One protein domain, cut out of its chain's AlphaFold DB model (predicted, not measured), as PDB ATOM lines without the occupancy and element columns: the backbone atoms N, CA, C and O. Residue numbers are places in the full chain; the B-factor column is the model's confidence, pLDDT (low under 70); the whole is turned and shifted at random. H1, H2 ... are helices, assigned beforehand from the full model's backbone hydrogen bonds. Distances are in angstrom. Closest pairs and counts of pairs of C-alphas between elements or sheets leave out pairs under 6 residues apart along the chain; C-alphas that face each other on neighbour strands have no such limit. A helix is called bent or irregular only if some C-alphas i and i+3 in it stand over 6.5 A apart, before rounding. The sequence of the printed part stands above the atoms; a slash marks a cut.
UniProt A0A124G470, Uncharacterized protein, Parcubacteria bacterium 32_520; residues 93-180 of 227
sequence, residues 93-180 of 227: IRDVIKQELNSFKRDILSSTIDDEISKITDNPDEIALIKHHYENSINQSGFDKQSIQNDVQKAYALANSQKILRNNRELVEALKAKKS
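This is residues 93 to 180 of the 227 residues of an uncharacterized protein of Parcubacteria bacterium 32_520 (UniProt A0A124G470). Three helical pieces, H1b, H2 and H3, cross one another at steep angles in a small body, their centres making a triangle, and two helical arms stick out at opposite ends. One arm is residues 93 to 101 of H1a, the first part of the bent helix H1; the other is residues 166 to 180 of H4, and these arms make the length. The 88 printed residues hold four named helices, H1 to H4 in chain order, and no named strand; the class is all helix. The whole is loose, with a radius of gyration of the C-alphas of 17.1 A and spans of 63 by 27 by 19 A.

The longest helix, H1, residues 93 to 118, was assigned as one helix by its hydrogen bonds but is bent: C-alphas 108 and 111 are 7.2 A apart. Its arms, H1a, residues 93 to 108, and H1b, residues 111 to 118, stand at a steep tilt of 57 degrees. H1b touches H2, residues 124 to 136, through residues 127 to 131 of H2 alone; the closest C-alphas, of Ile 117 and Ile 127, are 6.5 A apart, and the two run opposite ways at a steep tilt of 53 degrees. H1b also touches H3, residues 145 to 159, through residues 148 to 152 of H3 alone; the closest C-alphas, of Glu 116 and Gln 149, are 6.6 A apart, and they run the same way at a steep tilt of 46 degrees. H2 touches H3 with 15 pairs of C-alphas within 8 A, the closest being Tyr 134 and Ala 155 at 5.2 A; they run opposite ways at a steep tilt of 69 degrees, only just short of about perpendicular. The packing is mostly crossed, with none of these three touching pairs at a shallow tilt. H4, residues 161 to 180, is close to H3 but not clearly touching, its closest C-alphas, Ala 157 and Ile 164, being 7.4 A apart, and the two are about perpendicular at 80 degrees. H1a is apart from H2, H3 and H4. In H1a, H1b, H2, H3 and H4 every O i to N i+4 pair is within hydrogen-bond range.

H1a begins at C-alpha 93, (55.524, -67.113, 39.607), and measures 22.8 A; H1b measures 10.3 A. H2 is 18.4 A long and H3 20.8 A, with C-alpha 145 at (36.620, -45.488, 38.412). H4 measures 28.6 A and ends at C-alpha 180, (50.282, -3.496, 43.540).

The C-alphas of Ile 93 and Ser 180, the two farthest apart, are 64.0 A apart. Without the stretches that stand free, the body of 64 residues spans 33 by 21 by 19 A. The printed part has no cut and no long link. Mean pLDDT of the printed part is 89.4, and residue 180 alone is under 70.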
ATOM      1  N   ILE A  93      56.547 -66.811  40.618       77.50
ATOM      2  CA  ILE A  93      55.524 -67.113  39.607       77.50
ATOM      3  C   ILE A  93      54.279 -66.248  39.871       77.50
ATOM      4  O   ILE A  93      53.554 -65.863  38.957       77.50
ATOM      5  N   ARG A  94      54.073 -65.872  41.138       79.94
ATOM      6  CA  ARG A  94      53.052 -64.929  41.586       79.94
ATOM      7  C   ARG A  94      53.174 -63.547  40.953       79.94
ATOM      8  O   ARG A  94      52.145 -62.953  40.655       79.94
ATOM      9  N   ASP A  95      54.373 -63.018  40.777       82.69
ATOM     10  CA  ASP A  95      54.594 -61.686  40.217       82.69
ATOM     11  C   ASP A  95      54.379 -61.665  38.705       82.69
ATOM     12  O   ASP A  95      53.723 -60.746  38.215       82.69
ATOM     13  N   VAL A  96      54.788 -62.720  37.996       82.75
ATOM     14  CA  VAL A  96      54.452 -62.902  36.572       82.75
ATOM     15  C   VAL A  96      52.931 -62.973  36.393       82.75
ATOM     16  O   VAL A  96      52.359 -62.209  35.617       82.75
ATOM     17  N   ILE A  97      52.249 -63.797  37.198       84.88
ATOM     18  CA  ILE A  97      50.781 -63.908  37.175       84.88
ATOM     19  C   ILE A  97      50.113 -62.562  37.492       84.88
ATOM     20  O   ILE A  97      49.124 -62.205  36.857       84.88
ATOM     21  N   LYS A  98      50.620 -61.793  38.466       85.62
ATOM     22  CA  LYS A  98      50.077 -60.462  38.794       85.62
ATOM     23  C   LYS A  98      50.247 -59.478  37.643       85.62
ATOM     24  O   LYS A  98      49.331 -58.696  37.399       85.62
ATOM     25  N   GLN A  99      51.399 -59.480  36.975       84.44
ATOM     26  CA  GLN A  99      51.644 -58.610  35.826       84.44
ATOM     27  C   GLN A  99      50.661 -58.917  34.697       84.44
ATOM     28  O   GLN A  99      50.017 -57.998  34.198       84.44
ATOM     29  N   GLU A 100      50.468 -60.196  34.383       85.25
ATOM     30  CA  GLU A 100      49.544 -60.645  33.339       85.25
ATOM     31  C   GLU A 100      48.070 -60.374  33.700       85.25
ATOM     32  O   GLU A 100      47.279 -59.915  32.877       85.25
ATOM     33  N   LEU A 101      47.687 -60.547  34.970       87.88
ATOM     34  CA  LEU A 101      46.362 -60.141  35.459       87.88
ATOM     35  C   LEU A 101      46.140 -58.633  35.340       87.88
ATOM     36  O   LEU A 101      45.031 -58.190  35.042       87.88
ATOM     37  N   ASN A 102      47.172 -57.834  35.606       85.00
ATOM     38  CA  ASN A 102      47.084 -56.386  35.506       85.00
ATOM     39  C   ASN A 102      47.010 -55.922  34.048       85.00
ATOM     40  O   ASN A 102      46.223 -55.019  33.772       85.00
ATOM     41  N   SER A 103      47.751 -56.534  33.117       84.06
ATOM     42  CA  SER A 103      47.608 -56.235  31.685       84.06
ATOM     43  C   SER A 103      46.215 -56.602  31.185       84.06
ATOM     44  O   SER A 103      45.546 -55.767  30.592       84.06
ATOM     45  N   PHE A 104      45.703 -57.777  31.556       87.69
ATOM     46  CA  PHE A 104      44.346 -58.184  31.192       87.69
ATOM     47  C   PHE A 104      43.270 -57.225  31.727       87.69
ATOM     48  O   PHE A 104      42.332 -56.859  31.019       87.69
ATOM     49  N   LYS A 105      43.407 -56.766  32.978       85.81
ATOM     50  CA  LYS A 105      42.502 -55.753  33.546       85.81
ATOM     51  C   LYS A 105      42.569 -54.427  32.791       85.81
ATOM     52  O   LYS A 105      41.533 -53.786  32.635       85.81
ATOM     53  N   ARG A 106      43.753 -54.016  32.327       82.94
ATOM     54  CA  ARG A 106      43.910 -52.811  31.496       82.94
ATOM     55  C   ARG A 106      43.197 -52.966  30.162       82.94
ATOM     56  O   ARG A 106      42.484 -52.051  29.776       82.94
ATOM     57  N   ASP A 107      43.309 -54.124  29.522       84.81
ATOM     58  CA  ASP A 107      42.642 -54.380  28.244       84.81
ATOM     59  C   ASP A 107      41.118 -54.303  28.385       84.81
ATOM     60  O   ASP A 107      40.453 -53.658  27.575       84.81
ATOM     61  N   ILE A 108      40.559 -54.872  29.459       88.38
ATOM     62  CA  ILE A 108      39.120 -54.775  29.762       88.38
ATOM     63  C   ILE A 108      38.691 -53.324  29.998       88.38
ATOM     64  O   ILE A 108      37.617 -52.917  29.563       88.38
ATOM     65  N   LEU A 109      39.505 -52.554  30.719       88.56
ATOM     66  CA  LEU A 109      39.178 -51.183  31.109       88.56
ATOM     67  C   LEU A 109      39.605 -50.143  30.071       88.56
ATOM     68  O   LEU A 109      39.351 -48.959  30.280       88.56
ATOM     69  N   SER A 110      40.199 -50.563  28.953       89.06
ATOM     70  CA  SER A 110      40.657 -49.684  27.873       89.06
ATOM     71  C   SER A 110      39.549 -48.753  27.387       89.06
ATOM     72  O   SER A 110      39.756 -47.547  27.323       89.06
ATOM     73  N   SER A 111      38.337 -49.277  27.184       89.62
ATOM     74  CA  SER A 111      37.183 -48.467  26.785       89.62
ATOM     75  C   SER A 111      36.795 -47.442  27.848       89.62
ATOM     76  O   SER A 111      36.432 -46.321  27.525       89.62
ATOM     77  N   THR A 112      36.906 -47.798  29.131       90.94
ATOM     78  CA  THR A 112      36.592 -46.881  30.237       90.94
ATOM     79  C   THR A 112      37.641 -45.779  30.341       90.94
ATOM     80  O   THR A 112      37.302 -44.636  30.624       90.94
ATOM     81  N   ILE A 113      38.912 -46.107  30.101       91.75
ATOM     82  CA  ILE A 113      40.003 -45.131  30.042       91.75
ATOM     83  C   ILE A 113      39.778 -44.179  28.865       91.75
ATOM     84  O   ILE A 113      39.802 -42.967  29.065       91.75
ATOM     85  N   ASP A 114      39.488 -44.708  27.677       92.94
ATOM     86  CA  ASP A 114      39.221 -43.908  26.479       92.94
ATOM     87  C   ASP A 114      37.983 -43.004  26.673       92.94
ATOM     88  O   ASP A 114      38.018 -41.823  26.316       92.94
ATOM     89  N   ASP A 115      36.930 -43.498  27.336       93.50
ATOM     90  CA  ASP A 115      35.746 -42.710  27.705       93.50
ATOM     91  C   ASP A 115      36.081 -41.580  28.694       93.50
ATOM     92  O   ASP A 115      35.535 -40.481  28.590       93.50
ATOM     93  N   GLU A 116      36.942 -41.822  29.688       93.81
ATOM     94  CA  GLU A 116      37.359 -40.782  30.639       93.81
ATOM     95  C   GLU A 116      38.283 -39.745  29.981       93.81
ATOM     96  O   GLU A 116      38.165 -38.562  30.296       93.81
ATOM     97  N   ILE A 117      39.150 -40.142  29.042       94.00
ATOM     98  CA  ILE A 117      39.992 -39.205  28.278       94.00
ATOM     99  C   ILE A 117      39.124 -38.330  27.364       94.00
ATOM    100  O   ILE A 117      39.294 -37.111  27.341       94.00
ATOM    101  N   SER A 118      38.144 -38.926  26.682       93.44
ATOM    102  CA  SER A 118      37.240 -38.217  25.762       93.44
ATOM    103  C   SER A 118      36.363 -37.170  26.463       93.44
ATOM    104  O   SER A 118      35.864 -36.250  25.829       93.44
ATOM    105  N   LYS A 119      36.172 -37.262  27.787       94.50
ATOM    106  CA  LYS A 119      35.485 -36.210  28.566       94.50
ATOM    107  C   LYS A 119      36.332 -34.958  28.778       94.50
ATOM    108  O   LYS A 119      35.788 -33.934  29.189       94.50
ATOM    109  N   ILE A 120      37.648 -35.058  28.604       92.31
ATOM    110  CA  ILE A 120      38.592 -33.971  28.872       92.31
ATOM    111  C   ILE A 120      38.866 -33.173  27.601       92.31
ATOM    112  O   ILE A 120      38.935 -31.947  27.660       92.31
ATOM    113  N   THR A 121      39.034 -33.854  26.470       91.06
ATOM    114  CA  THR A 121      39.373 -33.226  25.193       91.06
ATOM    115  C   THR A 121      38.805 -34.021  24.022       91.06
ATOM    116  O   THR A 121      38.719 -35.246  24.080       91.06
ATOM    117  N   ASP A 122      38.461 -33.305  22.950       92.38
ATOM    118  CA  ASP A 122      38.024 -33.865  21.668       92.38
ATOM    119  C   ASP A 122      39.174 -33.925  20.639       92.38
ATOM    120  O   ASP A 122      38.998 -34.431  19.529       92.38
ATOM    121  N   ASN A 123      40.358 -33.384  20.967       92.00
ATOM    122  CA  ASN A 123      41.488 -33.336  20.040       92.00
ATOM    123  C   ASN A 123      42.176 -34.714  19.954       92.00
ATOM    124  O   ASN A 123      42.757 -35.157  20.947       92.00
ATOM    125  N   PRO A 124      42.194 -35.380  18.781       91.56
ATOM    126  CA  PRO A 124      42.750 -36.728  18.645       91.56
ATOM    127  C   PRO A 124      44.234 -36.826  19.017       91.56
ATOM    128  O   PRO A 124      44.658 -37.842  19.570       91.56
ATOM    129  N   ASP A 125      45.023 -35.785  18.750       90.00
ATOM    130  CA  ASP A 125      46.459 -35.798  19.036       90.00
ATOM    131  C   ASP A 125      46.728 -35.638  20.538       90.00
ATOM    132  O   ASP A 125      47.599 -36.300  21.106       90.00
ATOM    133  N   GLU A 126      45.926 -34.809  21.208       89.62
ATOM    134  CA  GLU A 126      45.977 -34.648  22.658       89.62
ATOM    135  C   GLU A 126      45.528 -35.932  23.371       89.62
ATOM    136  O   GLU A 126      46.192 -36.380  24.305       89.62
ATOM    137  N   ILE A 127      44.463 -36.582  22.887       93.56
ATOM    138  CA  ILE A 127      44.002 -37.891  23.381       93.56
ATOM    139  C   ILE A 127      45.136 -38.921  23.303       93.56
ATOM    140  O   ILE A 127      45.409 -39.618  24.285       93.56
ATOM    141  N   ALA A 128      45.829 -39.002  22.162       92.75
ATOM    142  CA  ALA A 128      46.942 -39.931  21.971       92.75
ATOM    143  C   ALA A 128      48.099 -39.656  22.947       92.75
ATOM    144  O   ALA A 128      48.651 -40.589  23.535       92.75
ATOM    145  N   LEU A 129      48.429 -38.382  23.175       92.69
ATOM    146  CA  LEU A 129      49.470 -37.980  24.124       92.69
ATOM    147  C   LEU A 129      49.101 -38.318  25.574       92.69
ATOM    148  O   LEU A 129      49.927 -38.853  26.320       92.69
ATOM    149  N   ILE A 130      47.854 -38.061  25.972       94.25
ATOM    150  CA  ILE A 130      47.343 -38.417  27.303       94.25
ATOM    151  C   ILE A 130      47.416 -39.932  27.501       94.25
ATOM    152  O   ILE A 130      47.923 -40.389  28.528       94.25
ATOM    153  N   LYS A 131      46.970 -40.714  26.513       94.12
ATOM    154  CA  LYS A 131      47.016 -42.181  26.559       94.12
ATOM    155  C   LYS A 131      48.446 -42.699  26.709       94.12
ATOM    156  O   LYS A 131      48.715 -43.514  27.589       94.12
ATOM    157  N   HIS A 132      49.390 -42.139  25.950       93.25
ATOM    158  CA  HIS A 132      50.806 -42.487  26.069       93.25
ATOM    159  C   HIS A 132      51.362 -42.224  27.480       93.25
ATOM    160  O   HIS A 132      52.054 -43.076  28.047       93.25
ATOM    161  N   HIS A 133      51.051 -41.073  28.083       93.62
ATOM    162  CA  HIS A 133      51.490 -40.776  29.450       93.62
ATOM    163  C   HIS A 133      50.804 -41.654  30.501       93.62
ATOM    164  O   HIS A 133      51.455 -42.050  31.471       93.62
ATOM    165  N   TYR A 134      49.529 -41.991  30.302       92.94
ATOM    166  CA  TYR A 134      48.783 -42.884  31.184       92.94
ATOM    167  C   TYR A 134      49.394 -44.293  31.244       92.94
ATOM    168  O   TYR A 134      49.471 -44.904  32.311       92.94
ATOM    169  N   GLU A 135      49.847 -44.808  30.103       89.69
ATOM    170  CA  GLU A 135      50.401 -46.160  29.992       89.69
ATOM    171  C   GLU A 135      51.864 -46.240  30.444       89.69
ATOM    172  O   GLU A 135      52.255 -47.219  31.081       89.69
ATOM    173  N   ASN A 136      52.665 -45.209  30.147       89.19
ATOM    174  CA  ASN A 136      54.126 -45.303  30.241       89.19
ATOM    175  C   ASN A 136      54.763 -44.394  31.296       89.19
ATOM    176  O   ASN A 136      55.889 -44.645  31.725       89.19
ATOM    177  N   SER A 137      54.100 -43.302  31.687       87.94
ATOM    178  CA  SER A 137      54.722 -42.256  32.517       87.94
ATOM    179  C   SER A 137      54.231 -42.229  33.960       87.94
ATOM    180  O   SER A 137      54.971 -41.781  34.837       87.94
ATOM    181  N   ILE A 138      53.007 -42.686  34.229       90.44
ATOM    182  CA  ILE A 138      52.404 -42.627  35.566       90.44
ATOM    183  C   ILE A 138      52.342 -44.000  36.238       90.44
ATOM    184  O   ILE A 138      52.133 -45.031  35.603       90.44
ATOM    185  N   ASN A 139      52.448 -43.994  37.566       88.25
ATOM    186  CA  ASN A 139      52.117 -45.159  38.379       88.25
ATOM    187  C   ASN A 139      50.607 -45.177  38.616       88.25
ATOM    188  O   ASN A 139      50.080 -44.303  39.311       88.25
ATOM    189  N   GLN A 140      49.929 -46.166  38.042       86.44
ATOM    190  CA  GLN A 140      48.484 -46.330  38.180       86.44
ATOM    191  C   GLN A 140      48.123 -46.660  39.632       86.44
ATOM    192  O   GLN A 140      48.677 -47.574  40.244       86.44
ATOM    193  N   SER A 141      47.196 -45.886  40.179       87.00
ATOM    194  CA  SER A 141      46.738 -45.950  41.565       87.00
ATOM    195  C   SER A 141      45.751 -47.090  41.821       87.00
ATOM    196  O   SER A 141      45.660 -47.578  42.946       87.00
ATOM    197  N   GLY A 142      45.040 -47.552  40.789       85.38
ATOM    198  CA  GLY A 142      44.129 -48.692  40.873       85.38
ATOM    199  C   GLY A 142      43.198 -48.803  39.667       85.38
ATOM    200  O   GLY A 142      43.307 -48.044  38.710       85.38
ATOM    201  N   PHE A 143      42.264 -49.754  39.741       85.56
ATOM    202  CA  PHE A 143      41.294 -50.051  38.675       85.56
ATOM    203  C   PHE A 143      39.888 -49.499  38.951       85.56
ATOM    204  O   PHE A 143      38.984 -49.659  38.134       85.56
ATOM    205  N   ASP A 144      39.686 -48.861  40.103       90.44
ATOM    206  CA  ASP A 144      38.421 -48.213  40.428       90.44
ATOM    207  C   ASP A 144      38.215 -46.976  39.553       90.44
ATOM    208  O   ASP A 144      39.168 -46.282  39.200       90.44
ATOM    209  N   LYS A 145      36.955 -46.639  39.262       89.62
ATOM    210  CA  LYS A 145      36.620 -45.488  38.412       89.62
ATOM    211  C   LYS A 145      37.275 -44.184  38.883       89.62
ATOM    212  O   LYS A 145      37.799 -43.436  38.069       89.62
ATOM    213  N   GLN A 146      37.270 -43.922  40.191       92.50
ATOM    214  CA  GLN A 146      37.900 -42.723  40.757       92.50
ATOM    215  C   GLN A 146      39.422 -42.728  40.575       92.50
ATOM    216  O   GLN A 146      40.010 -41.696  40.266       92.50
ATOM    217  N   SER A 147      40.057 -43.889  40.734       92.81
ATOM    218  CA  SER A 147      41.496 -44.062  40.523       92.81
ATOM    219  C   SER A 147      41.862 -43.811  39.061       92.81
ATOM    220  O   SER A 147      42.756 -43.014  38.790       92.81
ATOM    221  N   ILE A 148      41.094 -44.382  38.125       92.00
ATOM    222  CA  ILE A 148      41.251 -44.139  36.684       92.00
ATOM    223  C   ILE A 148      41.103 -42.648  36.376       92.00
ATOM    224  O   ILE A 148      41.969 -42.081  35.723       92.00
ATOM    225  N   GLN A 149      40.064 -41.987  36.894       94.25
ATOM    226  CA  GLN A 149      39.855 -40.549  36.695       94.25
ATOM    227  C   GLN A 149      41.032 -39.710  37.200       94.25
ATOM    228  O   GLN A 149      41.519 -38.837  36.484       94.25
ATOM    229  N   ASN A 150      41.523 -39.992  38.407       94.75
ATOM    230  CA  ASN A 150      42.672 -39.288  38.974       94.75
ATOM    231  C   ASN A 150      43.941 -39.507  38.144       94.75
ATOM    232  O   ASN A 150      44.726 -38.584  37.944       94.75
ATOM    233  N   ASP A 151      44.160 -40.726  37.663       94.69
ATOM    234  CA  ASP A 151      45.335 -41.069  36.868       94.69
ATOM    235  C   ASP A 151      45.270 -40.468  35.459       94.69
ATOM    236  O   ASP A 151      46.271 -39.938  34.976       94.69
ATOM    237  N   VAL A 152      44.088 -40.427  34.844       95.06
ATOM    238  CA  VAL A 152      43.849 -39.708  33.584       95.06
ATOM    239  C   VAL A 152      44.090 -38.205  33.765       95.06
ATOM    240  O   VAL A 152      44.762 -37.593  32.939       95.06
ATOM    241  N   GLN A 153      43.643 -37.600  34.870       94.44
ATOM    242  CA  GLN A 153      43.937 -36.192  35.168       94.44
ATOM    243  C   GLN A 153      45.439 -35.926  35.336       94.44
ATOM    244  O   GLN A 153      45.941 -34.907  34.858       94.44
ATOM    245  N   LYS A 154      46.183 -36.837  35.979       95.12
ATOM    246  CA  LYS A 154      47.650 -36.736  36.063       95.12
ATOM    247  C   LYS A 154      48.289 -36.818  34.679       95.12
ATOM    248  O   LYS A 154      49.168 -36.016  34.379       95.12
ATOM    249  N   ALA A 155      47.848 -37.755  33.839       94.94
ATOM    250  CA  ALA A 155      48.341 -37.886  32.470       94.94
ATOM    251  C   ALA A 155      48.048 -36.627  31.636       94.94
ATOM    252  O   ALA A 155      48.942 -36.124  30.961       94.94
ATOM    253  N   TYR A 156      46.848 -36.056  31.766       95.00
ATOM    254  CA  TYR A 156      46.479 -34.775  31.159       95.00
ATOM    255  C   TYR A 156      47.379 -33.626  31.620       95.00
ATOM    256  O   TYR A 156      47.843 -32.831  30.802       95.00
ATOM    257  N   ALA A 157      47.672 -33.549  32.919       93.81
ATOM    258  CA  ALA A 157      48.558 -32.524  33.458       93.81
ATOM    259  C   ALA A 157      49.998 -32.655  32.938       93.81
ATOM    260  O   ALA A 157      50.671 -31.642  32.760       93.81
ATOM    261  N   LEU A 158      50.471 -33.879  32.680       92.94
ATOM    262  CA  LEU A 158      51.771 -34.119  32.049       92.94
ATOM    263  C   LEU A 158      51.759 -33.700  30.574       92.94
ATOM    264  O   LEU A 158      52.616 -32.912  30.170       92.94
ATOM    265  N   ALA A 159      50.748 -34.145  29.821       92.62
ATOM    266  CA  ALA A 159      50.561 -33.822  28.406       92.62
ATOM    267  C   ALA A 159      50.494 -32.304  28.161       92.62
ATOM    268  O   ALA A 159      51.124 -31.783  27.247       92.62
ATOM    269  N   ASN A 160      49.790 -31.573  29.030       92.06
ATOM    270  CA  ASN A 160      49.600 -30.125  28.925       92.06
ATOM    271  C   ASN A 160      50.472 -29.319  29.895       92.06
ATOM    272  O   ASN A 160      50.177 -28.156  30.184       92.06
ATOM    273  N   SER A 161      51.547 -29.911  30.417       90.44
ATOM    274  CA  SER A 161      52.371 -29.301  31.467       90.44
ATOM    275  C   SER A 161      52.870 -27.903  31.099       90.44
ATOM    276  O   SER A 161      52.796 -26.989  31.917       90.44
ATOM    277  N   GLN A 162      53.305 -27.694  29.854       89.12
ATOM    278  CA  GLN A 162      53.784 -26.393  29.379       89.12
ATOM    279  C   GLN A 162      52.683 -25.325  29.385       89.12
ATOM    280  O   GLN A 162      52.884 -24.239  29.934       89.12
ATOM    281  N   LYS A 163      51.501 -25.653  28.851       88.25
ATOM    282  CA  LYS A 163      50.326 -24.767  28.849       88.25
ATOM    283  C   LYS A 163      49.877 -24.436  30.268       88.25
ATOM    284  O   LYS A 163      49.663 -23.271  30.591       88.25
ATOM    285  N   ILE A 164      49.809 -25.436  31.145       89.00
ATOM    286  CA  ILE A 164      49.440 -25.244  32.555       89.00
ATOM    287  C   ILE A 164      50.450 -24.333  33.263       89.00
ATOM    288  O   ILE A 164      50.058 -23.418  33.986       89.00
ATOM    289  N   LEU A 165      51.752 -24.545  33.052       90.19
ATOM    290  CA  LEU A 165      52.800 -23.716  33.651       90.19
ATOM    291  C   LEU A 165      52.745 -22.270  33.163       90.19
ATOM    292  O   LEU A 165      52.937 -21.359  33.968       90.19
ATOM    293  N   ARG A 166      52.471 -22.050  31.876       89.06
ATOM    294  CA  ARG A 166      52.300 -20.708  31.319       89.06
ATOM    295  C   ARG A 166      51.109 -19.991  31.946       89.06
ATOM    296  O   ARG A 166      51.301 -18.927  32.527       89.06
ATOM    297  N   ASN A 167      49.933 -20.615  31.934       89.81
ATOM    298  CA  ASN A 167      48.726 -20.043  32.533       89.81
ATOM    299  C   ASN A 167      48.946 -19.716  34.020       89.81
ATOM    300  O   ASN A 167      48.531 -18.668  34.506       89.81
ATOM    301  N   ASN A 168      49.663 -20.576  34.749       91.88
ATOM    302  CA  ASN A 168      50.016 -20.315  36.144       91.88
ATOM    303  C   ASN A 168      50.937 -19.096  36.314       91.88
ATOM    304  O   ASN A 168      50.770 -18.350  37.278       91.88
ATOM    305  N   ARG A 169      51.903 -18.870  35.413       92.00
ATOM    306  CA  ARG A 169      52.764 -17.671  35.453       92.00
ATOM    307  C   ARG A 169      51.949 -16.404  35.220       92.00
ATOM    308  O   ARG A 169      52.061 -15.476  36.017       92.00
ATOM    309  N   GLU A 170      51.085 -16.415  34.211       90.25
ATOM    310  CA  GLU A 170      50.189 -15.296  33.895       90.25
ATOM    311  C   GLU A 170      49.252 -14.983  35.075       90.25
ATOM    312  O   GLU A 170      49.123 -13.829  35.484       90.25
ATOM    313  N   LEU A 171      48.676 -16.007  35.717       91.50
ATOM    314  CA  LEU A 171      47.854 -15.831  36.921       91.50
ATOM    315  C   LEU A 171      48.644 -15.232  38.090       91.50
ATOM    316  O   LEU A 171      48.145 -14.351  38.792       91.50
ATOM    317  N   VAL A 172      49.878 -15.684  38.316       93.50
ATOM    318  CA  VAL A 172      50.740 -15.137  39.373       93.50
ATOM    319  C   VAL A 172      51.070 -13.668  39.108       93.50
ATOM    320  O   VAL A 172      51.049 -12.862  40.041       93.50
ATOM    321  N   GLU A 173      51.353 -13.295  37.863       90.06
ATOM    322  CA  GLU A 173      51.607 -11.905  37.476       90.06
ATOM    323  C   GLU A 173      50.360 -11.034  37.616       90.06
ATOM    324  O   GLU A 173      50.435  -9.966  38.228       90.06
ATOM    325  N   ALA A 174      49.196 -11.520  37.187       88.56
ATOM    326  CA  ALA A 174      47.922 -10.828  37.372       88.56
ATOM    327  C   ALA A 174      47.613 -10.585  38.861       88.56
ATOM    328  O   ALA A 174      47.185  -9.494  39.251       88.56
ATOM    329  N   LEU A 175      47.885 -11.566  39.730       88.62
ATOM    330  CA  LEU A 175      47.731 -11.409  41.178       88.62
ATOM    331  C   LEU A 175      48.723 -10.395  41.766       88.62
ATOM    332  O   LEU A 175      48.342  -9.611  42.643       88.62
ATOM    333  N   LYS A 176      49.975 -10.369  41.290       87.75
ATOM    334  CA  LYS A 176      50.972  -9.356  41.688       87.75
ATOM    335  C   LYS A 176      50.543  -7.953  41.260       87.75
ATOM    336  O   LYS A 176      50.571  -7.046  42.092       87.75
ATOM    337  N   ALA A 177      50.088  -7.789  40.019       80.56
ATOM    338  CA  ALA A 177      49.570  -6.525  39.502       80.56
ATOM    339  C   ALA A 177      48.371  -6.048  40.336       80.56
ATOM    340  O   ALA A 177      48.385  -4.934  40.859       80.56
ATOM    341  N   LYS A 178      47.392  -6.922  40.603       79.06
ATOM    342  CA  LYS A 178      46.241  -6.600  41.463       79.06
ATOM    343  C   LYS A 178      46.663  -6.169  42.873       79.06
ATOM    344  O   LYS A 178      46.115  -5.208  43.410       79.06
ATOM    345  N   LYS A 179      47.646  -6.850  43.473       74.88
ATOM    346  CA  LYS A 179      48.180  -6.477  44.792       74.88
ATOM    347  C   LYS A 179      48.836  -5.095  44.753       74.88
ATOM    348  O   LYS A 179      48.551  -4.296  45.640       74.88
ATOM    349  N   SER A 180      49.627  -4.800  43.718       64.69
ATOM    350  CA  SER A 180      50.282  -3.496  43.540       64.69
ATOM    351  C   SER A 180      49.283  -2.345  43.369       64.69
ATOM    352  O   SER A 180      49.473  -1.294  43.973       64.69
TER     353      SER A 180